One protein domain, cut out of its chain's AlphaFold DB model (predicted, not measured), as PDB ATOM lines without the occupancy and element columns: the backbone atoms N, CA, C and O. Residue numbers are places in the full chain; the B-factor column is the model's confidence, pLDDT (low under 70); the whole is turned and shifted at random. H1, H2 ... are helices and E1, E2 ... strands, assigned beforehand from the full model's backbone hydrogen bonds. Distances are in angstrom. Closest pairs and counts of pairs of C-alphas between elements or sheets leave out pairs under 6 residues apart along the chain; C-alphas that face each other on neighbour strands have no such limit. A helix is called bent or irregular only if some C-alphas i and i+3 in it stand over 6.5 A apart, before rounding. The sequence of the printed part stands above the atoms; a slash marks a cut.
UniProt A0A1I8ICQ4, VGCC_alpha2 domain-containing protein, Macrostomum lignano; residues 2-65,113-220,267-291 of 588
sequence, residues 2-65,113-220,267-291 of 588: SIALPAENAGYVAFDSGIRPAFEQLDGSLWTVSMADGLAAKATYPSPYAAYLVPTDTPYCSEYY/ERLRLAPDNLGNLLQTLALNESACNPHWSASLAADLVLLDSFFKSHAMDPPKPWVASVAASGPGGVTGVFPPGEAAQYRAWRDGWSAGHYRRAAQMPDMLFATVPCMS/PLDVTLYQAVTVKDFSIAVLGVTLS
ATOM      1  N   SER A   2      30.436 -21.791  -6.440       21.22
ATOM      2  CA  SER A   2      29.301 -20.910  -6.763       21.22
ATOM      3  C   SER A   2      29.146 -19.904  -5.631       21.22
ATOM      4  O   SER A   2      28.416 -20.147  -4.675       21.22
ATOM      5  N   ILE A   3      29.907 -18.812  -5.695       31.78
ATOM      6  CA  ILE A   3      29.747 -17.681  -4.782       31.78
ATOM      7  C   ILE A   3      28.685 -16.787  -5.407       31.78
ATOM      8  O   ILE A   3      28.964 -15.947  -6.259       31.78
ATOM      9  N   ALA A   4      27.433 -17.038  -5.036       25.58
ATOM     10  CA  ALA A   4      26.350 -16.132  -5.353       25.58
ATOM     11  C   ALA A   4      26.520 -14.890  -4.470       25.58
ATOM     12  O   ALA A   4      26.156 -14.900  -3.294       25.58
ATOM     13  N   LEU A   5      27.072 -13.809  -5.031       33.78
ATOM     14  CA  LEU A   5      26.707 -12.494  -4.520       33.78
ATOM     15  C   LEU A   5      25.178 -12.387  -4.650       33.78
ATOM     16  O   LEU A   5      24.650 -12.805  -5.684       33.78
ATOM     17  N   PRO A   6      24.450 -11.880  -3.640       32.59
ATOM     18  CA  PRO A   6      23.022 -11.612  -3.762       32.59
ATOM     19  C   PRO A   6      22.784 -10.627  -4.917       32.59
ATOM     20  O   PRO A   6      22.843  -9.408  -4.758       32.59
ATOM     21  N   ALA A   7      22.563 -11.171  -6.114       34.03
ATOM     22  CA  ALA A   7      22.435 -10.428  -7.363       34.03
ATOM     23  C   ALA A   7      21.202  -9.512  -7.367       34.03
ATOM     24  O   ALA A   7      21.127  -8.583  -8.168       34.03
ATOM     25  N   GLU A   8      20.262  -9.741  -6.447       34.34
ATOM     26  CA  GLU A   8      19.017  -8.980  -6.343       34.34
ATOM     27  C   GLU A   8      19.240  -7.513  -5.945       34.34
ATOM     28  O   GLU A   8      18.420  -6.671  -6.292       34.34
ATOM     29  N   ASN A   9      20.389  -7.175  -5.341       36.22
ATOM     30  CA  ASN A   9      20.667  -5.817  -4.856       36.22
ATOM     31  C   ASN A   9      21.820  -5.098  -5.576       36.22
ATOM     32  O   ASN A   9      21.919  -3.874  -5.515       36.22
ATOM     33  N   ALA A  10      22.689  -5.825  -6.282       34.97
ATOM     34  CA  ALA A  10      23.867  -5.232  -6.920       34.97
ATOM     35  C   ALA A  10      23.561  -4.546  -8.267       34.97
ATOM     36  O   ALA A  10      24.343  -3.726  -8.743       34.97
ATOM     37  N   GLY A  11      22.400  -4.835  -8.866       34.66
ATOM     38  CA  GLY A  11      21.968  -4.254 -10.142       34.66
ATOM     39  C   GLY A  11      21.476  -2.802 -10.080       34.66
ATOM     40  O   GLY A  11      21.120  -2.266 -11.125       34.66
ATOM     41  N   TYR A  12      21.439  -2.173  -8.897       36.59
ATOM     42  CA  TYR A  12      20.835  -0.845  -8.698       36.59
ATOM     43  C   TYR A  12      21.798   0.266  -8.265       36.59
ATOM     44  O   TYR A  12      21.391   1.421  -8.209       36.59
ATOM     45  N   VAL A  13      23.078  -0.027  -8.014       41.91
ATOM     46  CA  VAL A  13      24.060   1.019  -7.645       41.91
ATOM     47  C   VAL A  13      24.725   1.652  -8.878       41.91
ATOM     48  O   VAL A  13      25.528   2.579  -8.791       41.91
ATOM     49  N   ALA A  14      24.342   1.201 -10.071       38.75
ATOM     50  CA  ALA A  14      24.691   1.855 -11.315       38.75
ATOM     51  C   ALA A  14      23.821   3.117 -11.505       38.75
ATOM     52  O   ALA A  14      22.742   3.062 -12.085       38.75
ATOM     53  N   PHE A  15      24.350   4.259 -11.059       44.59
ATOM     54  CA  PHE A  15      24.079   5.581 -11.638       44.59
ATOM     55  C   PHE A  15      22.655   6.161 -11.521       44.59
ATOM     56  O   PHE A  15      22.217   6.818 -12.464       44.59
ATOM     57  N   ASP A  16      21.961   6.031 -10.383       41.03
ATOM     58  CA  ASP A  16      20.833   6.937 -10.099       41.03
ATOM     59  C   ASP A  16      21.179   7.977  -9.023       41.03
ATOM     60  O   ASP A  16      21.664   7.684  -7.931       41.03
ATOM     61  N   SER A  17      20.963   9.234  -9.395       45.22
ATOM     62  CA  SER A  17      21.514  10.477  -8.837       45.22
ATOM     63  C   SER A  17      20.951  10.916  -7.472       45.22
ATOM     64  O   SER A  17      21.156  12.058  -7.059       45.22
ATOM     65  N   GLY A  18      20.242  10.029  -6.770       52.94
ATOM     66  CA  GLY A  18      19.517  10.351  -5.535       52.94
ATOM     67  C   GLY A  18      20.080   9.746  -4.247       52.94
ATOM     68  O   GLY A  18      19.764  10.248  -3.170       52.94
ATOM     69  N   ILE A  19      20.905   8.697  -4.329       61.78
ATOM     70  CA  ILE A  19      21.380   7.969  -3.143       61.78
ATOM     71  C   ILE A  19      22.554   8.722  -2.517       61.78
ATOM     72  O   ILE A  19      23.622   8.840  -3.120       61.78
ATOM     73  N   ARG A  20      22.360   9.226  -1.293       71.06
ATOM     74  CA  ARG A  20      23.424   9.867  -0.515       71.06
ATOM     75  C   ARG A  20      23.994   8.877   0.501       71.06
ATOM     76  O   ARG A  20      23.238   8.399   1.352       71.06
ATOM     77  N   PRO A  21      25.292   8.548   0.425       81.50
ATOM     78  CA  PRO A  21      25.934   7.793   1.486       81.50
ATOM     79  C   PRO A  21      26.054   8.658   2.744       81.50
ATOM     80  O   PRO A  21      26.255   9.866   2.653       81.50
ATOM     81  N   ALA A  22      25.968   8.031   3.911       84.75
ATOM     82  CA  ALA A  22      26.283   8.659   5.186       84.75
ATOM     83  C   ALA A  22      27.528   8.001   5.791       84.75
ATOM     84  O   ALA A  22      27.595   6.772   5.918       84.75
ATOM     85  N   PHE A  23      28.496   8.841   6.159       85.81
ATOM     86  CA  PHE A  23      29.756   8.465   6.796       85.81
ATOM     87  C   PHE A  23      29.792   9.076   8.199       85.81
ATOM     88  O   PHE A  23      29.941  10.284   8.354       85.81
ATOM     89  N   GLU A  24      29.637   8.247   9.227       86.00
ATOM     90  CA  GLU A  24      29.506   8.704  10.615       86.00
ATOM     91  C   GLU A  24      30.604   8.098  11.490       86.00
ATOM     92  O   GLU A  24      30.839   6.889  11.452       86.00
ATOM     93  N   GLN A  25      31.256   8.920  12.311       83.94
ATOM     94  CA  GLN A  25      32.207   8.461  13.323       83.94
ATOM     95  C   GLN A  25      31.450   8.167  14.623       83.94
ATOM     96  O   GLN A  25      30.751   9.041  15.134       83.94
ATOM     97  N   LEU A  26      31.573   6.949  15.158       79.38
ATOM     98  CA  LEU A  26      30.883   6.549  16.391       79.38
ATOM     99  C   LEU A  26      31.741   6.759  17.643       79.38
ATOM    100  O   LEU A  26      31.253   7.307  18.627       79.38
ATOM    101  N   ASP A  27      32.995   6.298  17.615       74.44
ATOM    102  CA  ASP A  27      33.941   6.427  18.730       74.44
ATOM    103  C   ASP A  27      35.387   6.261  18.239       74.44
ATOM    104  O   ASP A  27      35.765   5.203  17.728       74.44
ATOM    105  N   GLY A  28      36.205   7.308  18.371       72.50
ATOM    106  CA  GLY A  28      37.618   7.291  17.992       72.50
ATOM    107  C   GLY A  28      37.863   6.804  16.557       72.50
ATOM    108  O   GLY A  28      37.662   7.538  15.598       72.50
ATOM    109  N   SER A  29      38.330   5.565  16.398       71.75
ATOM    110  CA  SER A  29      38.647   4.965  15.088       71.75
ATOM    111  C   SER A  29      37.484   4.202  14.436       71.75
ATOM    112  O   SER A  29      37.653   3.679  13.333       71.75
ATOM    113  N   LEU A  30      36.320   4.130  15.095       83.19
ATOM    114  CA  LEU A  30      35.159   3.380  14.629       83.19
ATOM    115  C   LEU A  30      34.250   4.241  13.742       83.19
ATOM    116  O   LEU A  30      33.720   5.266  14.176       83.19
ATOM    117  N   TRP A  31      34.017   3.768  12.524       86.25
ATOM    118  CA  TRP A  31      33.198   4.411  11.506       86.25
ATOM    119  C   TRP A  31      32.002   3.560  11.138       86.25
ATOM    120  O   TRP A  31      32.084   2.331  11.096       86.25
ATOM    121  N   THR A  32      30.910   4.218  10.775       88.56
ATOM    122  CA  THR A  32      29.788   3.581  10.112       88.56
ATOM    123  C   THR A  32      29.504   4.200   8.767       88.56
ATOM    124  O   THR A  32      29.427   5.416   8.633       88.56
ATOM    125  N   VAL A  33      29.326   3.323   7.787       87.12
ATOM    126  CA  VAL A  33      28.986   3.680   6.415       87.12
ATOM    127  C   VAL A  33      27.614   3.108   6.119       87.12
ATOM    128  O   VAL A  33      27.358   1.933   6.397       87.12
ATOM    129  N   SER A  34      26.722   3.936   5.593       84.44
ATOM    130  CA  SER A  34      25.373   3.518   5.220       84.44
ATOM    131  C   SER A  34      24.929   4.174   3.922       84.44
ATOM    132  O   SER A  34      25.384   5.262   3.579       84.44
ATOM    133  N   MET A  35      24.043   3.493   3.203       76.31
ATOM    134  CA  MET A  35      23.392   4.004   1.999       76.31
ATOM    135  C   MET A  35      21.948   4.361   2.368       76.31
ATOM    136  O   MET A  35      21.224   3.505   2.880       76.31
ATOM    137  N   ALA A  36      21.532   5.614   2.173       58.81
ATOM    138  CA  ALA A  36      20.147   6.011   2.415       58.81
ATOM    139  C   ALA A  36      19.266   5.665   1.200       58.81
ATOM    140  O   ALA A  36      19.580   6.047   0.076       58.81
ATOM    141  N   ASP A  37      18.157   4.978   1.479       54.53
ATOM    142  CA  ASP A  37      17.074   4.550   0.581       54.53
ATOM    143  C   ASP A  37      17.363   3.381  -0.390       54.53
ATOM    144  O   ASP A  37      18.321   3.352  -1.156       54.53
ATOM    145  N   GLY A  38      16.481   2.370  -0.342       49.53
ATOM    146  CA  GLY A  38      16.484   1.169  -1.196       49.53
ATOM    147  C   GLY A  38      17.304  -0.016  -0.665       49.53
ATOM    148  O   GLY A  38      16.846  -1.153  -0.742       49.53
ATOM    149  N   LEU A  39      18.460   0.241  -0.047       50.41
ATOM    150  CA  LEU A  39      19.284  -0.747   0.664       50.41
ATOM    151  C   LEU A  39      19.587  -0.208   2.067       50.41
ATOM    152  O   LEU A  39      20.579   0.485   2.262       50.41
ATOM    153  N   ALA A  40      18.748  -0.509   3.061       56.66
ATOM    154  CA  ALA A  40      19.065  -0.216   4.462       56.66
ATOM    155  C   ALA A  40      20.207  -1.136   4.936       56.66
ATOM    156  O   ALA A  40      19.993  -2.119   5.642       56.66
ATOM    157  N   ALA A  41      21.423  -0.858   4.475       68.19
ATOM    158  CA  ALA A  41      22.609  -1.653   4.712       68.19
ATOM    159  C   ALA A  41      23.688  -0.760   5.330       68.19
ATOM    160  O   ALA A  41      23.978   0.338   4.850       68.19
ATOM    161  N   LYS A  42      24.232  -1.230   6.454       82.44
ATOM    162  CA  LYS A  42      25.177  -0.502   7.296       82.44
ATOM    163  C   LYS A  42      26.398  -1.376   7.538       82.44
ATOM    164  O   LYS A  42      26.260  -2.523   7.960       82.44
ATOM    165  N   ALA A  43      27.575  -0.812   7.309       85.06
ATOM    166  CA  ALA A  43      28.850  -1.441   7.613       85.06
ATOM    167  C   ALA A  43      29.594  -0.662   8.697       85.06
ATOM    168  O   ALA A  43      29.377   0.540   8.881       85.06
ATOM    169  N   THR A  44      30.453  -1.365   9.431       86.50
ATOM    170  CA  THR A  44      31.245  -0.801  10.527       86.50
ATOM    171  C   THR A  44      32.723  -1.067  10.276       86.50
ATOM    172  O   THR A  44      33.098  -2.201   9.986       86.50
ATOM    173  N   TYR A  45      33.550  -0.029  10.410       82.44
ATOM    174  CA  TYR A  45      34.991  -0.082  10.160       82.44
ATOM    175  C   TYR A  45      35.792   0.408  11.365       82.44
ATOM    176  O   TYR A  45      35.366   1.378  11.984       82.44
ATOM    177  N   PRO A  46      36.962  -0.183  11.662       84.25
ATOM    178  CA  PRO A  46      37.533  -1.368  11.012       84.25
ATOM    179  C   PRO A  46      36.669  -2.623  11.235       84.25
ATOM    180  O   PRO A  46      36.080  -2.798  12.299       84.25
ATOM    181  N   SER A  47      36.571  -3.486  10.217       82.75
ATOM    182  CA  SER A  47      35.808  -4.737  10.312       82.75
ATOM    183  C   SER A  47      36.674  -5.822  10.960       82.75
ATOM    184  O   SER A  47      37.847  -5.944  10.601       82.75
ATOM    185  N   PRO A  48      36.138  -6.654  11.871       81.44
ATOM    186  CA  PRO A  48      36.885  -7.788  12.412       81.44
ATOM    187  C   PRO A  48      37.067  -8.913  11.380       81.44
ATOM    188  O   PRO A  48      37.887  -9.805  11.584       81.44
ATOM    189  N   TYR A  49      36.311  -8.876  10.278       82.94
ATOM    190  CA  TYR A  49      36.291  -9.928   9.265       82.94
ATOM    191  C   TYR A  49      37.230  -9.665   8.094       82.94
ATOM    192  O   TYR A  49      37.613 -10.610   7.429       82.94
ATOM    193  N   ALA A  50      37.597  -8.423   7.791       85.00
ATOM    194  CA  ALA A  50      38.461  -8.128   6.652       85.00
ATOM    195  C   ALA A  50      39.213  -6.811   6.847       85.00
ATOM    196  O   ALA A  50      38.724  -5.882   7.492       85.00
ATOM    197  N   ALA A  51      40.399  -6.729   6.254       85.69
ATOM    198  CA  ALA A  51      41.115  -5.473   6.082       85.69
ATOM    199  C   ALA A  51      40.757  -4.862   4.725       85.69
ATOM    200  O   ALA A  51      40.620  -5.582   3.740       85.69
ATOM    201  N   TYR A  52      40.633  -3.539   4.669       86.31
ATOM    202  CA  TYR A  52      40.218  -2.817   3.469       86.31
ATOM    203  C   TYR A  52      41.338  -1.899   3.011       86.31
ATOM    204  O   TYR A  52      41.790  -1.030   3.757       86.31
ATOM    205  N   LEU A  53      41.785  -2.114   1.782       82.56
ATOM    206  CA  LEU A  53      42.809  -1.323   1.125       82.56
ATOM    207  C   LEU A  53      42.129  -0.323   0.192       82.56
ATOM    208  O   LEU A  53      41.306  -0.712  -0.637       82.56
ATOM    209  N   VAL A  54      42.485   0.951   0.334       80.50
ATOM    210  CA  VAL A  54      42.018   2.038  -0.536       80.50
ATOM    211  C   VAL A  54      43.112   2.412  -1.547       80.50
ATOM    212  O   VAL A  54      44.294   2.239  -1.230       80.50
ATOM    213  N   PRO A  55      42.765   2.891  -2.757       74.06
ATOM    214  CA  PRO A  55      43.743   3.271  -3.779       74.06
ATOM    215  C   PRO A  55      44.760   4.299  -3.280       74.06
ATOM    216  O   PRO A  55      44.408   5.188  -2.506       74.06
ATOM    217  N   THR A  56      46.017   4.190  -3.738       67.12
ATOM    218  CA  THR A  56      47.071   5.133  -3.334       67.12
ATOM    219  C   THR A  56      46.819   6.547  -3.836       67.12
ATOM    220  O   THR A  56      46.966   7.518  -3.100       67.12
ATOM    221  N   ASP A  57      46.368   6.630  -5.080       65.06
ATOM    222  CA  ASP A  57      45.914   7.855  -5.704       65.06
ATOM    223  C   ASP A  57      44.391   7.770  -5.773       65.06
ATOM    224  O   ASP A  57      43.844   6.914  -6.465       65.06
ATOM    225  N   THR A  58      43.683   8.621  -5.033       69.00
ATOM    226  CA  THR A  58      42.233   8.792  -5.202       69.00
ATOM    227  C   THR A  58      42.010   9.981  -6.132       69.00
ATOM    228  O   THR A  58      41.853  11.105  -5.649       69.00
ATOM    229  N   PRO A  59      41.984   9.794  -7.467       63.59
ATOM    230  CA  PRO A  59      41.922  10.909  -8.418       63.59
ATOM    231  C   PRO A  59      40.595  11.684  -8.351       63.59
ATOM    232  O   PRO A  59      40.428  12.691  -9.033       63.59
ATOM    233  N   TYR A  60      39.643  11.205  -7.545       73.00
ATOM    234  CA  TYR A  60      38.302  11.758  -7.391       73.00
ATOM    235  C   TYR A  60      38.129  12.641  -6.155       73.00
ATOM    236  O   TYR A  60      37.026  13.151  -5.962       73.00
ATOM    237  N   CYS A  61      39.176  12.822  -5.342       73.75
ATOM    238  CA  CYS A  61      39.160  13.706  -4.180       73.75
ATOM    239  C   CYS A  61      40.206  14.818  -4.320       73.75
ATOM    240  O   CYS A  61      41.335  14.561  -4.734       73.75
ATOM    241  N   SER A  62      39.847  16.049  -3.950       64.06
ATOM    242  CA  SER A  62      40.823  17.105  -3.665       64.06
ATOM    243  C   SER A  62      41.675  16.701  -2.457       64.06
ATOM    244  O   SER A  62      41.142  16.051  -1.560       64.06
ATOM    245  N   GLU A  63      42.963  17.072  -2.452       59.06
ATOM    246  CA  GLU A  63      43.987  16.704  -1.453       59.06
ATOM    247  C   GLU A  63      43.435  16.464  -0.030       59.06
ATOM    248  O   GLU A  63      42.695  17.282   0.519       59.06
ATOM    249  N   TYR A  64      43.778  15.301   0.539       55.69
ATOM    250  CA  TYR A  64      43.228  14.777   1.791       55.69
ATOM    251  C   TYR A  64      43.367  15.733   2.981       55.69
ATOM    252  O   TYR A  64      44.387  16.398   3.157       55.69
ATOM    253  N   TYR A  65      42.386  15.692   3.884       47.56
ATOM    254  CA  TYR A  65      42.523  16.299   5.203       47.56
ATOM    255  C   TYR A  65      43.403  15.407   6.089       47.56
ATOM    256  O   TYR A  65      42.996  14.297   6.442       47.56
ATOM    257  N   GLU A 113      55.595  15.005   2.498       44.91
ATOM    258  CA  GLU A 113      55.751  13.657   1.914       44.91
ATOM    259  C   GLU A 113      54.998  12.582   2.714       44.91
ATOM    260  O   GLU A 113      54.353  11.724   2.120       44.91
ATOM    261  N   ARG A 114      54.973  12.640   4.054       42.31
ATOM    262  CA  ARG A 114      54.180  11.691   4.866       42.31
ATOM    263  C   ARG A 114      52.673  11.782   4.595       42.31
ATOM    264  O   ARG A 114      51.976  10.776   4.688       42.31
ATOM    265  N   LEU A 115      52.193  12.969   4.235       39.66
ATOM    266  CA  LEU A 115      50.820  13.275   3.830       39.66
ATOM    267  C   LEU A 115      50.474  12.771   2.425       39.66
ATOM    268  O   LEU A 115      49.414  12.183   2.220       39.66
ATOM    269  N   ARG A 116      51.401  12.933   1.476       39.91
ATOM    270  CA  ARG A 116      51.307  12.380   0.116       39.91
ATOM    271  C   ARG A 116      51.369  10.840   0.100       39.91
ATOM    272  O   ARG A 116      50.899  10.215  -0.844       39.91
ATOM    273  N   LEU A 117      51.916  10.235   1.160       43.44
ATOM    274  CA  LEU A 117      52.078   8.791   1.395       43.44
ATOM    275  C   LEU A 117      51.019   8.175   2.338       43.44
ATOM    276  O   LEU A 117      51.191   7.036   2.774       43.44
ATOM    277  N   ALA A 118      49.918   8.871   2.654       50.94
ATOM    278  CA  ALA A 118      48.879   8.389   3.579       50.94
ATOM    279  C   ALA A 118      47.606   7.715   2.982       50.94
ATOM    280  O   ALA A 118      46.570   7.737   3.654       50.94
ATOM    281  N   PRO A 119      47.610   7.046   1.810       49.88
ATOM    282  CA  PRO A 119      46.445   6.305   1.314       49.88
ATOM    283  C   PRO A 119      46.338   4.873   1.883       49.88
ATOM    284  O   PRO A 119      45.719   3.976   1.317       49.88
ATOM    285  N   ASP A 120      46.981   4.623   3.021       55.50
ATOM    286  CA  ASP A 120      46.926   3.353   3.745       55.50
ATOM    287  C   ASP A 120      45.774   3.295   4.758       55.50
ATOM    288  O   ASP A 120      45.493   2.226   5.297       55.50
ATOM    289  N   ASN A 121      45.121   4.427   5.049       68.12
ATOM    290  CA  ASN A 121      44.163   4.524   6.143       68.12
ATOM    291  C   ASN A 121      42.758   4.869   5.639       68.12
ATOM    292  O   ASN A 121      42.422   6.040   5.461       68.12
ATOM    293  N   LEU A 122      41.916   3.840   5.493       79.81
ATOM    294  CA  LEU A 122      40.478   3.992   5.256       79.81
ATOM    295  C   LEU A 122      39.845   4.997   6.238       79.81
ATOM    296  O   LEU A 122      39.006   5.789   5.831       79.81
ATOM    297  N   GLY A 123      40.291   5.046   7.496       78.81
ATOM    298  CA  GLY A 123      39.801   6.012   8.482       78.81
ATOM    299  C   GLY A 123      40.052   7.475   8.100       78.81
ATOM    300  O   GLY A 123      39.172   8.303   8.311       78.81
ATOM    301  N   ASN A 124      41.191   7.805   7.480       76.06
ATOM    302  CA  ASN A 124      41.471   9.173   7.014       76.06
ATOM    303  C   ASN A 124      40.557   9.562   5.841       76.06
ATOM    304  O   ASN A 124      40.065  10.692   5.772       76.06
ATOM    305  N   LEU A 125      40.306   8.616   4.930       80.56
ATOM    306  CA  LEU A 125      39.386   8.811   3.811       80.56
ATOM    307  C   LEU A 125      37.948   9.013   4.307       80.56
ATOM    308  O   LEU A 125      37.287   9.961   3.892       80.56
ATOM    309  N   LEU A 126      37.486   8.174   5.238       83.88
ATOM    310  CA  LEU A 126      36.157   8.298   5.841       83.88
ATOM    311  C   LEU A 126      36.006   9.616   6.613       83.88
ATOM    312  O   LEU A 126      34.990  10.288   6.465       83.88
ATOM    313  N   GLN A 127      37.040  10.039   7.345       79.88
ATOM    314  CA  GLN A 127      37.064  11.342   8.015       79.88
ATOM    315  C   GLN A 127      36.942  12.502   7.028       79.88
ATOM    316  O   GLN A 127      36.188  13.442   7.280       79.88
ATOM    317  N   THR A 128      37.659  12.433   5.904       78.06
ATOM    318  CA  THR A 128      37.590  13.455   4.851       78.06
ATOM    319  C   THR A 128      36.177  13.536   4.275       78.06
ATOM    320  O   THR A 128      35.617  14.625   4.185       78.06
ATOM    321  N   LEU A 129      35.573  12.388   3.957       80.81
ATOM    322  CA  LEU A 129      34.216  12.305   3.412       80.81
ATOM    323  C   LEU A 129      33.150  12.799   4.397       80.81
ATOM    324  O   LEU A 129      32.207  13.461   3.977       80.81
ATOM    325  N   ALA A 130      33.314  12.521   5.692       79.81
ATOM    326  CA  ALA A 130      32.385  12.962   6.731       79.81
ATOM    327  C   ALA A 130      32.470  14.471   7.017       79.81
ATOM    328  O   ALA A 130      31.455  15.104   7.297       79.81
ATOM    329  N   LEU A 131      33.670  15.062   6.970       78.06
ATOM    330  CA  LEU A 131      33.866  16.494   7.238       78.06
ATOM    331  C   LEU A 131      33.605  17.373   6.016       78.06
ATOM    332  O   LEU A 131      33.196  18.525   6.163       78.06
ATOM    333  N   ASN A 132      33.885  16.863   4.820       75.62
ATOM    334  CA  ASN A 132      33.749  17.609   3.582       75.62
ATOM    335  C   ASN A 132      33.272  16.694   2.451       75.62
ATOM    336  O   ASN A 132      34.058  16.248   1.617       75.62
ATOM    337  N   GLU A 133      31.959  16.481   2.375       68.38
ATOM    338  CA  GLU A 133      31.339  15.696   1.298       68.38
ATOM    339  C   GLU A 133      31.684  16.226  -0.105       68.38
ATOM    340  O   GLU A 133      31.729  15.455  -1.059       68.38
ATOM    341  N   SER A 134      31.963  17.531  -0.240       73.94
ATOM    342  CA  SER A 134      32.348  18.154  -1.515       73.94
ATOM    343  C   SER A 134      33.817  17.952  -1.898       73.94
ATOM    344  O   SER A 134      34.187  18.247  -3.034       73.94
ATOM    345  N   ALA A 135      34.650  17.437  -0.982       76.81
ATOM    346  CA  ALA A 135      36.051  17.132  -1.266       76.81
ATOM    347  C   ALA A 135      36.189  16.031  -2.319       76.81
ATOM    348  O   ALA A 135      37.174  16.007  -3.049       76.81
ATOM    349  N   CYS A 136      35.211  15.127  -2.404       78.94
ATOM    350  CA  CYS A 136      35.224  14.014  -3.337       78.94
ATOM    351  C   CYS A 136      34.040  14.084  -4.301       78.94
ATOM    352  O   CYS A 136      32.969  14.597  -3.980       78.94
ATOM    353  N   ASN A 137      34.218  13.528  -5.498       83.12
ATOM    354  CA  ASN A 137      33.128  13.407  -6.455       83.12
ATOM    355  C   ASN A 137      31.967  12.585  -5.842       83.12
ATOM    356  O   ASN A 137      32.208  11.467  -5.378       83.12
ATOM    357  N   PRO A 138      30.715  13.082  -5.881       79.56
ATOM    358  CA  PRO A 138      29.583  12.430  -5.222       79.56
ATOM    359  C   PRO A 138      29.225  11.059  -5.817       79.56
ATOM    360  O   PRO A 138      28.736  10.187  -5.106       79.56
ATOM    361  N   HIS A 139      29.492  10.827  -7.108       79.56
ATOM    362  CA  HIS A 139      29.299   9.503  -7.706       79.56
ATOM    363  C   HIS A 139      30.334   8.504  -7.197       79.56
ATOM    364  O   HIS A 139      30.005   7.351  -6.922       79.56
ATOM    365  N   TRP A 140      31.583   8.946  -7.048       83.44
ATOM    366  CA  TRP A 140      32.638   8.091  -6.524       83.44
ATOM    367  C   TRP A 140      32.427   7.780  -5.040       83.44
ATOM    368  O   TRP A 140      32.549   6.622  -4.653       83.44
ATOM    369  N   SER A 141      32.036   8.759  -4.216       82.50
ATOM    370  CA  SER A 141      31.760   8.520  -2.792       82.50
ATOM    371  C   SER A 141      30.585   7.559  -2.576       82.50
ATOM    372  O   SER A 141      30.662   6.692  -1.706       82.50
ATOM    373  N   ALA A 142      29.539   7.639  -3.403       81.06
ATOM    374  CA  ALA A 142      28.449   6.663  -3.402       81.06
ATOM    375  C   ALA A 142      28.929   5.256  -3.811       81.06
ATOM    376  O   ALA A 142      28.585   4.276  -3.148       81.06
ATOM    377  N   SER A 143      29.766   5.146  -4.850       82.00
ATOM    378  CA  SER A 143      30.355   3.862  -5.266       82.00
ATOM    379  C   SER A 143      31.254   3.261  -4.184       82.00
ATOM    380  O   SER A 143      31.195   2.063  -3.928       82.00
ATOM    381  N   LEU A 144      32.068   4.087  -3.525       85.00
ATOM    382  CA  LEU A 144      32.922   3.690  -2.411       85.00
ATOM    383  C   LEU A 144      32.096   3.160  -1.233       85.00
ATOM    384  O   LEU A 144      32.414   2.118  -0.667       85.00
ATOM    385  N   ALA A 145      31.034   3.871  -0.853       85.56
ATOM    386  CA  ALA A 145      30.159   3.442   0.231       85.56
ATOM    387  C   ALA A 145      29.472   2.106  -0.081       85.56
ATOM    388  O   ALA A 145      29.383   1.240   0.790       85.56
ATOM    389  N   ALA A 146      29.037   1.917  -1.328       82.50
ATOM    390  CA  ALA A 146      28.458   0.663  -1.778       82.50
ATOM    391  C   ALA A 146      29.457  -0.497  -1.721       82.50
ATOM    392  O   ALA A 146      29.121  -1.544  -1.174       82.50
ATOM    393  N   ASP A 147      30.680  -0.300  -2.221       85.06
ATOM    394  CA  ASP A 147      31.768  -1.278  -2.119       85.06
ATOM    395  C   ASP A 147      31.983  -1.704  -0.675       85.06
ATOM    396  O   ASP A 147      31.964  -2.890  -0.363       85.06
ATOM    397  N   LEU A 148      32.156  -0.725   0.211       87.06
ATOM    398  CA  LEU A 148      32.367  -0.952   1.629       87.06
ATOM    399  C   LEU A 148      31.239  -1.835   2.191       87.06
ATOM    400  O   LEU A 148      31.501  -2.938   2.682       87.06
ATOM    401  N   VAL A 149      29.986  -1.412   2.036       85.38
ATOM    402  CA  VAL A 149      28.822  -2.134   2.563       85.38
ATOM    403  C   VAL A 149      28.689  -3.548   1.985       85.38
ATOM    404  O   VAL A 149      28.459  -4.501   2.733       85.38
ATOM    405  N   LEU A 150      28.858  -3.709   0.671       82.31
ATOM    406  CA  LEU A 150      28.749  -5.004  -0.002       82.31
ATOM    407  C   LEU A 150      29.874  -5.953   0.411       82.31
ATOM    408  O   LEU A 150      29.611  -7.117   0.716       82.31
ATOM    409  N   LEU A 151      31.112  -5.462   0.462       84.75
ATOM    410  CA  LEU A 151      32.270  -6.250   0.862       84.75
ATOM    411  C   LEU A 151      32.184  -6.652   2.337       84.75
ATOM    412  O   LEU A 151      32.470  -7.795   2.670       84.75
ATOM    413  N   ASP A 152      31.764  -5.758   3.233       85.75
ATOM    414  CA  ASP A 152      31.543  -6.098   4.646       85.75
ATOM    415  C   ASP A 152      30.443  -7.152   4.814       85.75
ATOM    416  O   ASP A 152      30.642  -8.133   5.527       85.75
ATOM    417  N   SER A 153      29.328  -7.041   4.085       83.38
ATOM    418  CA  SER A 153      28.306  -8.095   4.057       83.38
ATOM    419  C   SER A 153      28.849  -9.421   3.505       83.38
ATOM    420  O   SER A 153      28.541 -10.494   4.036       83.38
ATOM    421  N   PHE A 154      29.658  -9.371   2.445       83.19
ATOM    422  CA  PHE A 154      30.289 -10.544   1.847       83.19
ATOM    423  C   PHE A 154      31.219 -11.240   2.844       83.19
ATOM    424  O   PHE A 154      31.015 -12.414   3.143       83.19
ATOM    425  N   PHE A 155      32.175 -10.519   3.431       83.75
ATOM    426  CA  PHE A 155      33.111 -11.092   4.395       83.75
ATOM    427  C   PHE A 155      32.438 -11.486   5.712       83.75
ATOM    428  O   PHE A 155      32.872 -12.451   6.316       83.75
ATOM    429  N   LYS A 156      31.346 -10.845   6.142       83.69
ATOM    430  CA  LYS A 156      30.544 -11.316   7.290       83.69
ATOM    431  C   LYS A 156      29.869 -12.659   7.027       83.69
ATOM    432  O   LYS A 156      29.864 -13.528   7.891       83.69
ATOM    433  N   SER A 157      29.279 -12.818   5.842       76.75
ATOM    434  CA  SER A 157      28.553 -14.038   5.459       76.75
ATOM    435  C   SER A 157      29.477 -15.186   5.046       76.75
ATOM    436  O   SER A 157      29.099 -16.346   5.172       76.75
ATOM    437  N   HIS A 158      30.682 -14.861   4.574       69.44
ATOM    438  CA  HIS A 158      31.667 -15.809   4.058       69.44
ATOM    439  C   HIS A 158      32.980 -15.793   4.841       69.44
ATOM    440  O   HIS A 158      33.971 -16.338   4.350       69.44
ATOM    441  N   ALA A 159      33.005 -15.191   6.037       62.56
ATOM    442  CA  ALA A 159      34.098 -15.347   6.989       62.56
ATOM    443  C   ALA A 159      34.254 -16.847   7.202       62.56
ATOM    444  O   ALA A 159      33.422 -17.485   7.849       62.56
ATOM    445  N   MET A 160      35.254 -17.430   6.544       59.00
ATOM    446  CA  MET A 160      35.448 -18.863   6.582       59.00
ATOM    447  C   MET A 160      36.001 -19.176   7.960       59.00
ATOM    448  O   MET A 160      37.186 -18.977   8.205       59.00
ATOM    449  N   ASP A 161      35.127 -19.614   8.858       54.28
ATOM    450  CA  ASP A 161      35.522 -20.192  10.130       54.28
ATOM    451  C   ASP A 161      35.187 -21.692  10.130       54.28
ATOM    452  O   ASP A 161      34.005 -22.058  10.166       54.28
ATOM    453  N   PRO A 162      36.194 -22.582  10.043       54.69
ATOM    454  CA  PRO A 162      37.614 -22.303   9.807       54.69
ATOM    455  C   PRO A 162      37.936 -22.084   8.312       54.69
ATOM    456  O   PRO A 162      37.263 -22.655   7.441       54.69
ATOM    457  N   PRO A 163      38.995 -21.319   7.976       61.25
ATOM    458  CA  PRO A 163      39.449 -21.184   6.599       61.25
ATOM    459  C   PRO A 163      39.824 -22.562   6.059       61.25
ATOM    460  O   PRO A 163      40.476 -23.364   6.737       61.25
ATOM    461  N   LYS A 164      39.382 -22.865   4.833       69.62
ATOM    462  CA  LYS A 164      39.751 -24.129   4.191       69.62
ATOM    463  C   LYS A 164      41.280 -24.215   4.162       69.62
ATOM    464  O   LYS A 164      41.921 -23.251   3.757       69.62
ATOM    465  N   PRO A 165      41.887 -25.358   4.520       67.31
ATOM    466  CA  PRO A 165      43.332 -25.449   4.752       67.31
ATOM    467  C   PRO A 165      44.203 -25.205   3.506       67.31
ATOM    468  O   PRO A 165      45.428 -25.163   3.610       67.31
ATOM    469  N   TRP A 166      43.582 -25.103   2.334       73.25
ATOM    470  CA  TRP A 166      44.210 -24.824   1.047       73.25
ATOM    471  C   TRP A 166      43.996 -23.387   0.550       73.25
ATOM    472  O   TRP A 166      44.597 -23.016  -0.455       73.25
ATOM    473  N   VAL A 167      43.178 -22.583   1.238       78.69
ATOM    474  CA  VAL A 167      42.981 -21.152   0.966       78.69
ATOM    475  C   VAL A 167      43.862 -20.356   1.921       78.69
ATOM    476  O   VAL A 167      43.680 -20.440   3.133       78.69
ATOM    477  N   ALA A 168      44.803 -19.586   1.378       78.31
ATOM    478  CA  ALA A 168      45.641 -18.671   2.146       78.31
ATOM    479  C   ALA A 168      44.910 -17.349   2.421       78.31
ATOM    480  O   ALA A 168      44.858 -16.888   3.559       78.31
ATOM    481  N   SER A 169      44.291 -16.765   1.392       81.62
ATOM    482  CA  SER A 169      43.520 -15.528   1.520       81.62
ATOM    483  C   SER A 169      42.415 -15.418   0.470       81.62
ATOM    484  O   SER A 169      42.425 -16.098  -0.558       81.62
ATOM    485  N   VAL A 170      41.438 -14.564   0.751       84.94
ATOM    486  CA  VAL A 170      40.371 -14.163  -0.164       84.94
ATOM    487  C   VAL A 170      40.386 -12.646  -0.249       84.94
ATOM    488  O   VAL A 170      40.291 -11.971   0.774       84.94
ATOM    489  N   ALA A 171      40.482 -12.117  -1.459       85.19
ATOM    490  CA  ALA A 171      40.383 -10.697  -1.741       85.19
ATOM    491  C   ALA A 171      39.165 -10.417  -2.615       85.19
ATOM    492  O   ALA A 171      38.802 -11.226  -3.460       85.19
ATOM    493  N   ALA A 172      38.528  -9.270  -2.436       86.56
ATOM    494  CA  ALA A 172      37.450  -8.828  -3.303       86.56
ATOM    495  C   ALA A 172      37.584  -7.328  -3.544       86.56
ATOM    496  O   ALA A 172      37.640  -6.546  -2.595       86.56
ATOM    497  N   SER A 173      37.644  -6.951  -4.817       84.94
ATOM    498  CA  SER A 173      37.776  -5.567  -5.261       84.94
ATOM    499  C   SER A 173      36.487  -5.126  -5.935       84.94
ATOM    500  O   SER A 173      36.023  -5.788  -6.867       84.94
ATOM    501  N   GLY A 174      35.909  -4.026  -5.463       80.12
ATOM    502  CA  GLY A 174      34.714  -3.429  -6.052       80.12
ATOM    503  C   GLY A 174      35.022  -2.244  -6.982       80.12
ATOM    504  O   GLY A 174      36.178  -1.824  -7.119       80.12
ATOM    505  N   PRO A 175      33.997  -1.699  -7.658       75.00
ATOM    506  CA  PRO A 175      34.106  -0.552  -8.553       75.00
ATOM    507  C   PRO A 175      34.443   0.762  -7.842       75.00
ATOM    508  O   PRO A 175      34.956   1.661  -8.478       75.00
ATOM    509  N   GLY A 176      34.230   0.919  -6.543       78.00
ATOM    510  CA  GLY A 176      34.772   2.054  -5.783       78.00
ATOM    511  C   GLY A 176      36.306   2.051  -5.676       78.00
ATOM    512  O   GLY A 176      36.893   3.041  -5.233       78.00
ATOM    513  N   GLY A 177      36.961   0.959  -6.093       79.00
ATOM    514  CA  GLY A 177      38.411   0.773  -6.052       79.00
ATOM    515  C   GLY A 177      38.913   0.210  -4.722       79.00
ATOM    516  O   GLY A 177      40.116   0.028  -4.554       79.00
ATOM    517  N   VAL A 178      38.013  -0.087  -3.779       83.19
ATOM    518  CA  VAL A 178      38.381  -0.690  -2.495       83.19
ATOM    519  C   VAL A 178      38.568  -2.182  -2.660       83.19
ATOM    520  O   VAL A 178      37.742  -2.865  -3.264       83.19
ATOM    521  N   THR A 179      39.638  -2.693  -2.060       85.38
ATOM    522  CA  THR A 179      39.911  -4.126  -1.985       85.38
ATOM    523  C   THR A 179      39.808  -4.597  -0.542       85.38
ATOM    524  O   THR A 179      40.609  -4.196   0.300       85.38
ATOM    525  N   GLY A 180      38.827  -5.445  -0.244       85.88
ATOM    526  CA  GLY A 180      38.738  -6.148   1.036       85.88
ATOM    527  C   GLY A 180      39.542  -7.448   1.002       85.88
ATOM    528  O   GLY A 180      39.540  -8.130  -0.018       85.88
ATOM    529  N   VAL A 181      40.223  -7.792   2.097       84.19
ATOM    530  CA  VAL A 181      41.078  -8.984   2.221       84.19
ATOM    531  C   VAL A 181      40.792  -9.727   3.526       84.19
ATOM    532  O   VAL A 181      40.839  -9.140   4.612       84.19
ATOM    533  N   PHE A 182      40.561 -11.035   3.415       84.00
ATOM    534  CA  PHE A 182      40.431 -11.980   4.522       84.00
ATOM    535  C   PHE A 182      41.508 -13.079   4.443       84.00
ATOM    536  O   PHE A 182      41.721 -13.628   3.362       84.00
ATOM    537  N   PRO A 183      42.137 -13.466   5.566       81.00
ATOM    538  CA  PRO A 183      42.066 -12.792   6.860       81.00
ATOM    539  C   PRO A 183      42.766 -11.419   6.827       81.00
ATOM    540  O   PRO A 183      43.641 -11.200   5.991       81.00
ATOM    541  N   PRO A 184      42.432 -10.485   7.741       80.19
ATOM    542  CA  PRO A 184      43.025  -9.143   7.761       80.19
ATOM    543  C   PRO A 184      44.564  -9.116   7.759       80.19
ATOM    544  O   PRO A 184      45.165  -8.209   7.185       80.19
ATOM    545  N   GLY A 185      45.212 -10.121   8.365       77.00
ATOM    546  CA  GLY A 185      46.675 -10.247   8.401       77.00
ATOM    547  C   GLY A 185      47.329 -10.417   7.025       77.00
ATOM    548  O   GLY A 185      48.487 -10.057   6.847       77.00
ATOM    549  N   GLU A 186      46.570 -10.878   6.032       77.50
ATOM    550  CA  GLU A 186      47.047 -11.133   4.673       77.50
ATOM    551  C   GLU A 186      46.984  -9.893   3.770       77.50
ATOM    552  O   GLU A 186      47.444  -9.925   2.631       77.50
ATOM    553  N   ALA A 187      46.457  -8.762   4.250       76.12
ATOM    554  CA  ALA A 187      46.285  -7.553   3.442       76.12
ATOM    555  C   ALA A 187      47.602  -6.942   2.942       76.12
ATOM    556  O   ALA A 187      47.622  -6.239   1.932       76.12
ATOM    557  N   ALA A 188      48.723  -7.212   3.617       71.12
ATOM    558  CA  ALA A 188      50.024  -6.672   3.234       71.12
ATOM    559  C   ALA A 188      50.449  -7.096   1.816       71.12
ATOM    560  O   ALA A 188      50.989  -6.268   1.080       71.12
ATOM    561  N   GLN A 189      50.150  -8.332   1.399       69.19
ATOM    562  CA  GLN A 189      50.537  -8.836   0.074       69.19
ATOM    563  C   GLN A 189      49.748  -8.180  -1.072       69.19
ATOM    564  O   GLN A 189      50.242  -8.077  -2.190       69.19
ATOM    565  N   TYR A 190      48.559  -7.647  -0.776       71.38
ATOM    566  CA  TYR A 190      47.704  -6.953  -1.740       71.38
ATOM    567  C   TYR A 190      48.007  -5.450  -1.836       71.38
ATOM    568  O   TYR A 190      47.384  -4.738  -2.619       71.38
ATOM    569  N   ARG A 191      48.990  -4.927  -1.088       69.12
ATOM    570  CA  ARG A 191      49.314  -3.486  -1.082       69.12
ATOM    571  C   ARG A 191      49.766  -2.953  -2.432       69.12
ATOM    572  O   ARG A 191      49.400  -1.830  -2.767       69.12
ATOM    573  N   ALA A 192      50.537  -3.734  -3.189       61.31
ATOM    574  CA  ALA A 192      50.977  -3.367  -4.540       61.31
ATOM    575  C   ALA A 192      49.812  -3.320  -5.547       61.31
ATOM    576  O   ALA A 192      49.966  -2.841  -6.665       61.31
ATOM    577  N   TRP A 193      48.662  -3.858  -5.148       61.78
ATOM    578  CA  TRP A 193      47.518  -4.213  -5.981       61.78
ATOM    579  C   TRP A 193      46.219  -3.561  -5.516       61.78
ATOM    580  O   TRP A 193      45.161  -3.829  -6.071       61.78
ATOM    581  N   ARG A 194      46.307  -2.712  -4.490       67.88
ATOM    582  CA  ARG A 194      45.157  -2.078  -3.850       67.88
ATOM    583  C   ARG A 194      44.361  -1.173  -4.777       67.88
ATOM    584  O   ARG A 194      43.187  -0.940  -4.525       67.88
ATOM    585  N   ASP A 195      45.008  -0.646  -5.812       70.38
ATOM    586  CA  ASP A 195      44.325   0.072  -6.873       70.38
ATOM    587  C   ASP A 195      43.737  -0.961  -7.831       70.38
ATOM    588  O   ASP A 195      44.368  -1.379  -8.805       70.38
ATOM    589  N   GLY A 196      42.525  -1.409  -7.496       65.19
ATOM    590  CA  GLY A 196      41.831  -2.450  -8.242       65.19
ATOM    591  C   GLY A 196      41.711  -2.113  -9.728       65.19
ATOM    592  O   GLY A 196      41.859  -2.990 -10.564       65.19
ATOM    593  N   TRP A 197      41.534  -0.845 -10.104       67.19
ATOM    594  CA  TRP A 197      41.355  -0.471 -11.508       67.19
ATOM    595  C   TRP A 197      42.651  -0.447 -12.318       67.19
ATOM    596  O   TRP A 197      42.645  -0.822 -13.497       67.19
ATOM    597  N   SER A 198      43.767  -0.030 -11.719       67.62
ATOM    598  CA  SER A 198      45.064  -0.083 -12.402       67.62
ATOM    599  C   SER A 198      45.694  -1.475 -12.356       67.62
ATOM    600  O   SER A 198      46.495  -1.826 -13.238       67.62
ATOM    601  N   ALA A 199      45.286  -2.314 -11.403       70.25
ATOM    602  CA  ALA A 199      45.822  -3.648 -11.244       70.25
ATOM    603  C   ALA A 199      45.573  -4.533 -12.479       70.25
ATOM    604  O   ALA A 199      44.471  -4.655 -13.020       70.25
ATOM    605  N   GLY A 200      46.642  -5.187 -12.946       73.00
ATOM    606  CA  GLY A 200      46.593  -6.030 -14.140       73.00
ATOM    607  C   GLY A 200      45.637  -7.219 -14.003       73.00
ATOM    608  O   GLY A 200      44.933  -7.540 -14.955       73.00
ATOM    609  N   HIS A 201      45.569  -7.851 -12.827       72.12
ATOM    610  CA  HIS A 201      44.705  -9.014 -12.597       72.12
ATOM    611  C   HIS A 201      43.215  -8.651 -12.618       72.12
ATOM    612  O   HIS A 201      42.434  -9.411 -13.178       72.12
ATOM    613  N   TYR A 202      42.823  -7.483 -12.101       76.06
ATOM    614  CA  TYR A 202      41.432  -7.026 -12.120       76.06
ATOM    615  C   TYR A 202      40.937  -6.832 -13.552       76.06
ATOM    616  O   TYR A 202      39.912  -7.380 -13.948       76.06
ATOM    617  N   ARG A 203      41.714  -6.109 -14.372       80.06
ATOM    618  CA  ARG A 203      41.375  -5.867 -15.782       80.06
ATOM    619  C   ARG A 203      41.326  -7.161 -16.589       80.06
ATOM    620  O   ARG A 203      40.434  -7.318 -17.413       80.06
ATOM    621  N   ARG A 204      42.252  -8.090 -16.334       81.81
ATOM    622  CA  ARG A 204      42.265  -9.405 -16.992       81.81
ATOM    623  C   ARG A 204      41.075 -10.265 -16.568       81.81
ATOM    624  O   ARG A 204      40.429 -10.849 -17.427       81.81
ATOM    625  N   ALA A 205      40.757 -10.309 -15.275       81.62
ATOM    626  CA  ALA A 205      39.625 -11.077 -14.762       81.62
ATOM    627  C   ALA A 205      38.293 -10.530 -15.288       81.62
ATOM    628  O   ALA A 205      37.425 -11.308 -15.648       81.62
ATOM    629  N   ALA A 206      38.152  -9.208 -15.411       77.88
ATOM    630  CA  ALA A 206      36.965  -8.582 -15.994       77.88
ATOM    631  C   ALA A 206      36.785  -8.870 -17.498       77.88
ATOM    632  O   ALA A 206      35.678  -8.751 -18.015       77.88
ATOM    633  N   GLN A 207      37.861  -9.219 -18.211       78.88
ATOM    634  CA  GLN A 207      37.834  -9.542 -19.643       78.88
ATOM    635  C   GLN A 207      37.612 -11.031 -19.922       78.88
ATOM    636  O   GLN A 207      37.242 -11.386 -21.040       78.88
ATOM    637  N   MET A 208      37.848 -11.897 -18.936       70.62
ATOM    638  CA  MET A 208      37.680 -13.336 -19.082       70.62
ATOM    639  C   MET A 208      36.385 -13.785 -18.395       70.62
ATOM    640  O   MET A 208      36.196 -13.489 -17.219       70.62
ATOM    641  N   PRO A 209      35.490 -14.514 -19.085       59.47
ATOM    642  CA  PRO A 209      34.276 -15.046 -18.456       59.47
ATOM    643  C   PRO A 209      34.583 -16.158 -17.436       59.47
ATOM    644  O   PRO A 209      33.771 -16.445 -16.557       59.47
ATOM    645  N   ASP A 210      35.767 -16.758 -17.560       77.50
ATOM    646  CA  ASP A 210      36.225 -17.934 -16.837       77.50
ATOM    647  C   ASP A 210      37.269 -17.594 -15.755       77.50
ATOM    648  O   ASP A 210      37.688 -16.451 -15.571       77.50
ATOM    649  N   MET A 211      37.710 -18.618 -15.025       83.69
ATOM    650  CA  MET A 211      38.679 -18.502 -13.938       83.69
ATOM    651  C   MET A 211      40.075 -18.094 -14.444       83.69
ATOM    652  O   MET A 211      40.719 -18.820 -15.204       83.69
ATOM    653  N   LEU A 212      40.578 -16.949 -13.974       85.19
ATOM    654  CA  LEU A 212      41.921 -16.452 -14.271       85.19
ATOM    655  C   LEU A 212      42.890 -16.843 -13.153       85.19
ATOM    656  O   LEU A 212      42.879 -16.253 -12.080       85.19
ATOM    657  N   PHE A 213      43.802 -17.767 -13.415       85.81
ATOM    658  CA  PHE A 213      44.933 -18.009 -12.526       85.81
ATOM    659  C   PHE A 213      46.048 -17.033 -12.852       85.81
ATOM    660  O   PHE A 213      46.472 -16.953 -14.000       85.81
ATOM    661  N   ALA A 214      46.536 -16.320 -11.844       76.50
ATOM    662  CA  ALA A 214      47.695 -15.460 -11.984       76.50
ATOM    663  C   ALA A 214      48.678 -15.712 -10.841       76.50
ATOM    664  O   ALA A 214      48.324 -15.722  -9.657       76.50
ATOM    665  N   THR A 215      49.943 -15.889 -11.201       66.62
ATOM    666  CA  THR A 215      51.048 -15.843 -10.245       66.62
ATOM    667  C   THR A 215      51.402 -14.397  -9.960       66.62
ATOM    668  O   THR A 215      51.517 -13.596 -10.890       66.62
ATOM    669  N   VAL A 216      51.649 -14.066  -8.692       55.16
ATOM    670  CA  VAL A 216      52.448 -12.881  -8.364       55.16
ATOM    671  C   VAL A 216      53.830 -13.165  -8.967       55.16
ATOM    672  O   VAL A 216      54.462 -14.131  -8.535       55.16
ATOM    673  N   PRO A 217      54.311 -12.433  -9.986       47.00
ATOM    674  CA  PRO A 217      55.683 -12.636 -10.427       47.00
ATOM    675  C   PRO A 217      56.599 -12.370  -9.229       47.00
ATOM    676  O   PRO A 217      56.397 -11.388  -8.509       47.00
ATOM    677  N   CYS A 218      57.588 -13.239  -9.003       36.12
ATOM    678  CA  CYS A 218      58.653 -12.955  -8.049       36.12
ATOM    679  C   CYS A 218      59.266 -11.604  -8.421       36.12
ATOM    680  O   CYS A 218      59.950 -11.486  -9.439       36.12
ATOM    681  N   MET A 219      59.005 -10.571  -7.619       31.75
ATOM    682  CA  MET A 219      59.762  -9.334  -7.736       31.75
ATOM    683  C   MET A 219      61.207  -9.684  -7.394       31.75
ATOM    684  O   MET A 219      61.480 -10.218  -6.319       31.75
ATOM    685  N   SER A 220      62.113  -9.450  -8.339       27.86
ATOM    686  CA  SER A 220      63.531  -9.754  -8.180       27.86
ATOM    687  C   SER A 220      64.085  -9.173  -6.874       27.86
ATOM    688  O   SER A 220      63.745  -8.045  -6.515       27.86
ATOM    689  N   PRO A 267      56.502 -24.209  -2.788       61.41
ATOM    690  CA  PRO A 267      56.126 -23.454  -3.985       61.41
ATOM    691  C   PRO A 267      55.251 -22.242  -3.638       61.41
ATOM    692  O   PRO A 267      54.462 -22.297  -2.693       61.41
ATOM    693  N   LEU A 268      55.403 -21.167  -4.418       69.12
ATOM    694  CA  LEU A 268      54.683 -19.902  -4.235       69.12
ATOM    695  C   LEU A 268      53.172 -20.092  -4.362       69.12
ATOM    696  O   LEU A 268      52.699 -20.895  -5.168       69.12
ATOM    697  N   ASP A 269      52.428 -19.303  -3.597       75.81
ATOM    698  CA  ASP A 269      50.974 -19.297  -3.658       75.81
ATOM    699  C   ASP A 269      50.467 -18.664  -4.961       75.81
ATOM    700  O   ASP A 269      51.074 -17.754  -5.537       75.81
ATOM    701  N   VAL A 270      49.327 -19.162  -5.436       78.19
ATOM    702  CA  VAL A 270      48.726 -18.760  -6.713       78.19
ATOM    703  C   VAL A 270      47.364 -18.162  -6.441       78.19
ATOM    704  O   VAL A 270      46.574 -18.741  -5.700       78.19
ATOM    705  N   THR A 271      47.061 -17.022  -7.057       81.19
ATOM    706  CA  THR A 271      45.752 -16.390  -6.885       81.19
ATOM    707  C   THR A 271      44.873 -16.663  -8.092       81.19
ATOM    708  O   THR A 271      45.227 -16.361  -9.231       81.19
ATOM    709  N   LEU A 272      43.723 -17.261  -7.818       86.25
ATOM    710  CA  LEU A 272      42.629 -17.425  -8.755       86.25
ATOM    711  C   LEU A 272      41.746 -16.180  -8.696       86.25
ATOM    712  O   LEU A 272      41.236 -15.853  -7.631       86.25
ATOM    713  N   TYR A 273      41.521 -15.533  -9.829       84.50
ATOM    714  CA  TYR A 273      40.622 -14.404  -9.979       84.50
ATOM    715  C   TYR A 273      39.385 -14.772 -10.792       84.50
ATOM    716  O   TYR A 273      39.466 -15.500 -11.781       84.50
ATOM    717  N   GLN A 274      38.245 -14.219 -10.400       85.44
ATOM    718  CA  GLN A 274      36.993 -14.341 -11.130       85.44
ATOM    719  C   GLN A 274      36.210 -13.033 -11.030       85.44
ATOM    720  O   GLN A 274      36.012 -12.496  -9.938       85.44
ATOM    721  N   ALA A 275      35.757 -12.518 -12.172       83.69
ATOM    722  CA  ALA A 275      34.832 -11.398 -12.193       83.69
ATOM    723  C   ALA A 275      33.439 -11.852 -11.750       83.69
ATOM    724  O   ALA A 275      32.948 -12.904 -12.162       83.69
ATOM    725  N   VAL A 276      32.787 -11.039 -10.926       82.31
ATOM    726  CA  VAL A 276      31.381 -11.225 -10.582       82.31
ATOM    727  C   VAL A 276      30.559 -10.327 -11.483       82.31
ATOM    728  O   VAL A 276      30.687  -9.104 -11.427       82.31
ATOM    729  N   THR A 277      29.731 -10.938 -12.326       75.44
ATOM    730  CA  THR A 277      28.954 -10.231 -13.344       75.44
ATOM    731  C   THR A 277      27.458 -10.236 -13.031       75.44
ATOM    732  O   THR A 277      26.898 -11.221 -12.555       75.44
ATOM    733  N   VAL A 278      26.788  -9.117 -13.311       73.94
ATOM    734  CA  VAL A 278      25.327  -8.971 -13.250       73.94
ATOM    735  C   VAL A 278      24.858  -8.374 -14.568       73.94
ATOM    736  O   VAL A 278      25.265  -7.269 -14.912       73.94
ATOM    737  N   LYS A 279      23.998  -9.092 -15.307       72.62
ATOM    738  CA  LYS A 279      23.524  -8.681 -16.648       72.62
ATOM    739  C   LYS A 279      24.684  -8.219 -17.551       72.62
ATOM    740  O   LYS A 279      24.629  -7.134 -18.117       72.62
ATOM    741  N   ASP A 280      25.747  -9.021 -17.599       70.06
ATOM    742  CA  ASP A 280      26.981  -8.790 -18.371       70.06
ATOM    743  C   ASP A 280      27.917  -7.672 -17.862       70.06
ATOM    744  O   ASP A 280      28.984  -7.458 -18.433       70.06
ATOM    745  N   PHE A 281      27.596  -7.004 -16.748       70.50
ATOM    746  CA  PHE A 281      28.478  -6.011 -16.124       70.50
ATOM    747  C   PHE A 281      29.283  -6.611 -14.973       70.50
ATOM    748  O   PHE A 281      28.698  -7.122 -14.020       70.50
ATOM    749  N   SER A 282      30.616  -6.508 -15.023       74.75
ATOM    750  CA  SER A 282      31.492  -6.869 -13.899       74.75
ATOM    751  C   SER A 282      31.344  -5.854 -12.767       74.75
ATOM    752  O   SER A 282      31.755  -4.703 -12.905       74.75
ATOM    753  N   ILE A 283      30.778  -6.292 -11.648       76.25
ATOM    754  CA  ILE A 283      30.517  -5.470 -10.458       76.25
ATOM    755  C   ILE A 283      31.532  -5.699  -9.335       76.25
ATOM    756  O   ILE A 283      31.508  -4.979  -8.349       76.25
ATOM    757  N   ALA A 284      32.386  -6.715  -9.449       81.38
ATOM    758  CA  ALA A 284      33.497  -6.963  -8.538       81.38
ATOM    759  C   ALA A 284      34.471  -7.962  -9.170       81.38
ATOM    760  O   ALA A 284      34.097  -8.715 -10.068       81.38
ATOM    761  N   VAL A 285      35.696  -8.024  -8.656       83.12
ATOM    762  CA  VAL A 285      36.635  -9.117  -8.930       83.12
ATOM    763  C   VAL A 285      36.975  -9.801  -7.617       83.12
ATOM    764  O   VAL A 285      37.458  -9.163  -6.683       83.12
ATOM    765  N   LEU A 286      36.723 -11.105  -7.553       85.62
ATOM    766  CA  LEU A 286      37.093 -11.963  -6.438       85.62
ATOM    767  C   LEU A 286      38.447 -12.612  -6.729       85.62
ATOM    768  O   LEU A 286      38.639 -13.160  -7.807       85.62
ATOM    769  N   GLY A 287      39.353 -12.578  -5.762       84.06
ATOM    770  CA  GLY A 287      40.618 -13.297  -5.731       84.06
ATOM    771  C   GLY A 287      40.617 -14.340  -4.612       84.06
ATOM    772  O   GLY A 287      40.242 -14.040  -3.483       84.06
ATOM    773  N   VAL A 288      41.049 -15.563  -4.899       85.12
ATOM    774  CA  VAL A 288      41.274 -16.623  -3.911       85.12
ATOM    775  C   VAL A 288      42.708 -17.099  -4.059       85.12
ATOM    776  O   VAL A 288      43.068 -17.710  -5.067       85.12
ATOM    777  N   THR A 289      43.535 -16.825  -3.058       83.25
ATOM    778  CA  THR A 289      44.917 -17.293  -3.018       83.25
ATOM    779  C   THR A 289      44.955 -18.709  -2.473       83.25
ATOM    780  O   THR A 289      44.519 -18.987  -1.355       83.25
ATOM    781  N   LEU A 290      45.460 -19.618  -3.297       81.56
ATOM    782  CA  LEU A 290      45.589 -21.037  -3.025       81.56
ATOM    783  C   LEU A 290      47.020 -21.345  -2.603       81.56
ATOM    784  O   LEU A 290      47.967 -20.812  -3.186       81.56
ATOM    785  N   SER A 291      47.169 -22.274  -1.659       79.44
ATOM    786  CA  SER A 291      48.486 -22.796  -1.313       79.44
ATOM    787  C   SER A 291      49.136 -23.436  -2.541       79.44
ATOM    788  O   SER A 291      48.584 -24.384  -3.111       79.44
TER     789      SER A 291
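Overview. This is residues 2 to 65, 113 to 220 and 267 to 291 of the 588 residues of the protein "VGCC_alpha2 domain-containing protein" of Macrostomum lignano (UniProt A0A1I8ICQ4). One long helix, H4, runs between two sheets and packs on one face of each: the small sheet E1 E2 E3 along the first part of H4, and a larger, strongly twisted sheet of six strands along its last part. H5 and H6 cover the other face of the larger sheet, and H3 packs beside H4's first part on the small one. The printed part has 197 residues, with helices and strands in the order H1 E1 E2 E3 E4 H2 H3 H4 E5 E6 H5 H6 E7 E8 E9, a mixed class. The larger sheet runs E4 E6 E5 E9 E8 E7; both sheets are antiparallel. The whole is compact, with a radius of gyration of the C-alphas of 16.3 A and spans of 47 by 43 by 32 A.

Along the chain. H1 is residues 7 to 10, with C-alpha 7 at (22.435, -10.428, -7.363). E1 is residues 21 to 27, 19.1 A long, E2 30 to 35, E3 42 to 45 and E4 51 to 53. H2 is residues 113 to 116, H3 122 to 131, and H4 138 to 158, 29.8 A long from C-alpha 138 at (29.583, 12.430, -5.222). E5 is residues 167 to 173, E6 179 to 182, H5 184 to 193, H6 200 to 207 and E7 212 to 215. E8 is residues 270 to 278, 26.2 A long, and E9 281 to 290, 26.3 A long, ending with C-alpha 290 at (45.589, -21.037, -3.025). H5 is irregular: C-alphas 189 and 192 are 7.2 A apart.

Arrangement. E1 E2 E3 form a meander, each strand the antiparallel neighbour of the one before; N 24 and O 32 are 2.9 A apart, N 33 and O 43 3.0 A. In the larger sheet, N 53 and O 179 of E4 and E6 are 2.8 A apart, N 172 and O 180 of E5 and E6 2.9 A, N 171 and O 287 of E5 and E9 2.8 A, N 274 and O 286 of E8 and E9 2.8 A, and N 214 and O 271 of E7 and E8 2.9 A. H4 is on this sheet at a height of 6.6 A, over E6 and E5 and along the strands; its closest C-alphas to E6 are Leu 151 and Gly 180, 6.5 A. On the opposite face, H5 is over E6 at a height of 6.2 A and only just stands up from the sheet, rising 42 degrees, and H6 is over E8 at a height of 6.4 A, slantwise to the strands. H3 and H4 are on the same face of the small sheet, at heights of 8.4 A and 7.8 A. H1 only grazes the larger sheet, and H2 is on neither sheet. Every O i to N i+4 pair is within hydrogen-bond range in H3, H4 and H6, but 0 of 6 in H5, where 5 of 7 O i to N i+3 pairs are; H1 and H2 are too short for an O i to N i+4 pair.

Size, cuts and confidence. The C-alphas farthest apart, of Gly 18 and Pro 267, are 49.9 A apart. Residues 66 to 112 and 221 to 266 are not printed, with C-alpha gaps of 13.9 A and 16.1 A across the cuts. Of the links printed whole, none is long. The mean pLDDT of the printed part is 70.8; 67 residues are under 70, among them 2 to 19, 113 to 121 and 215 to 220.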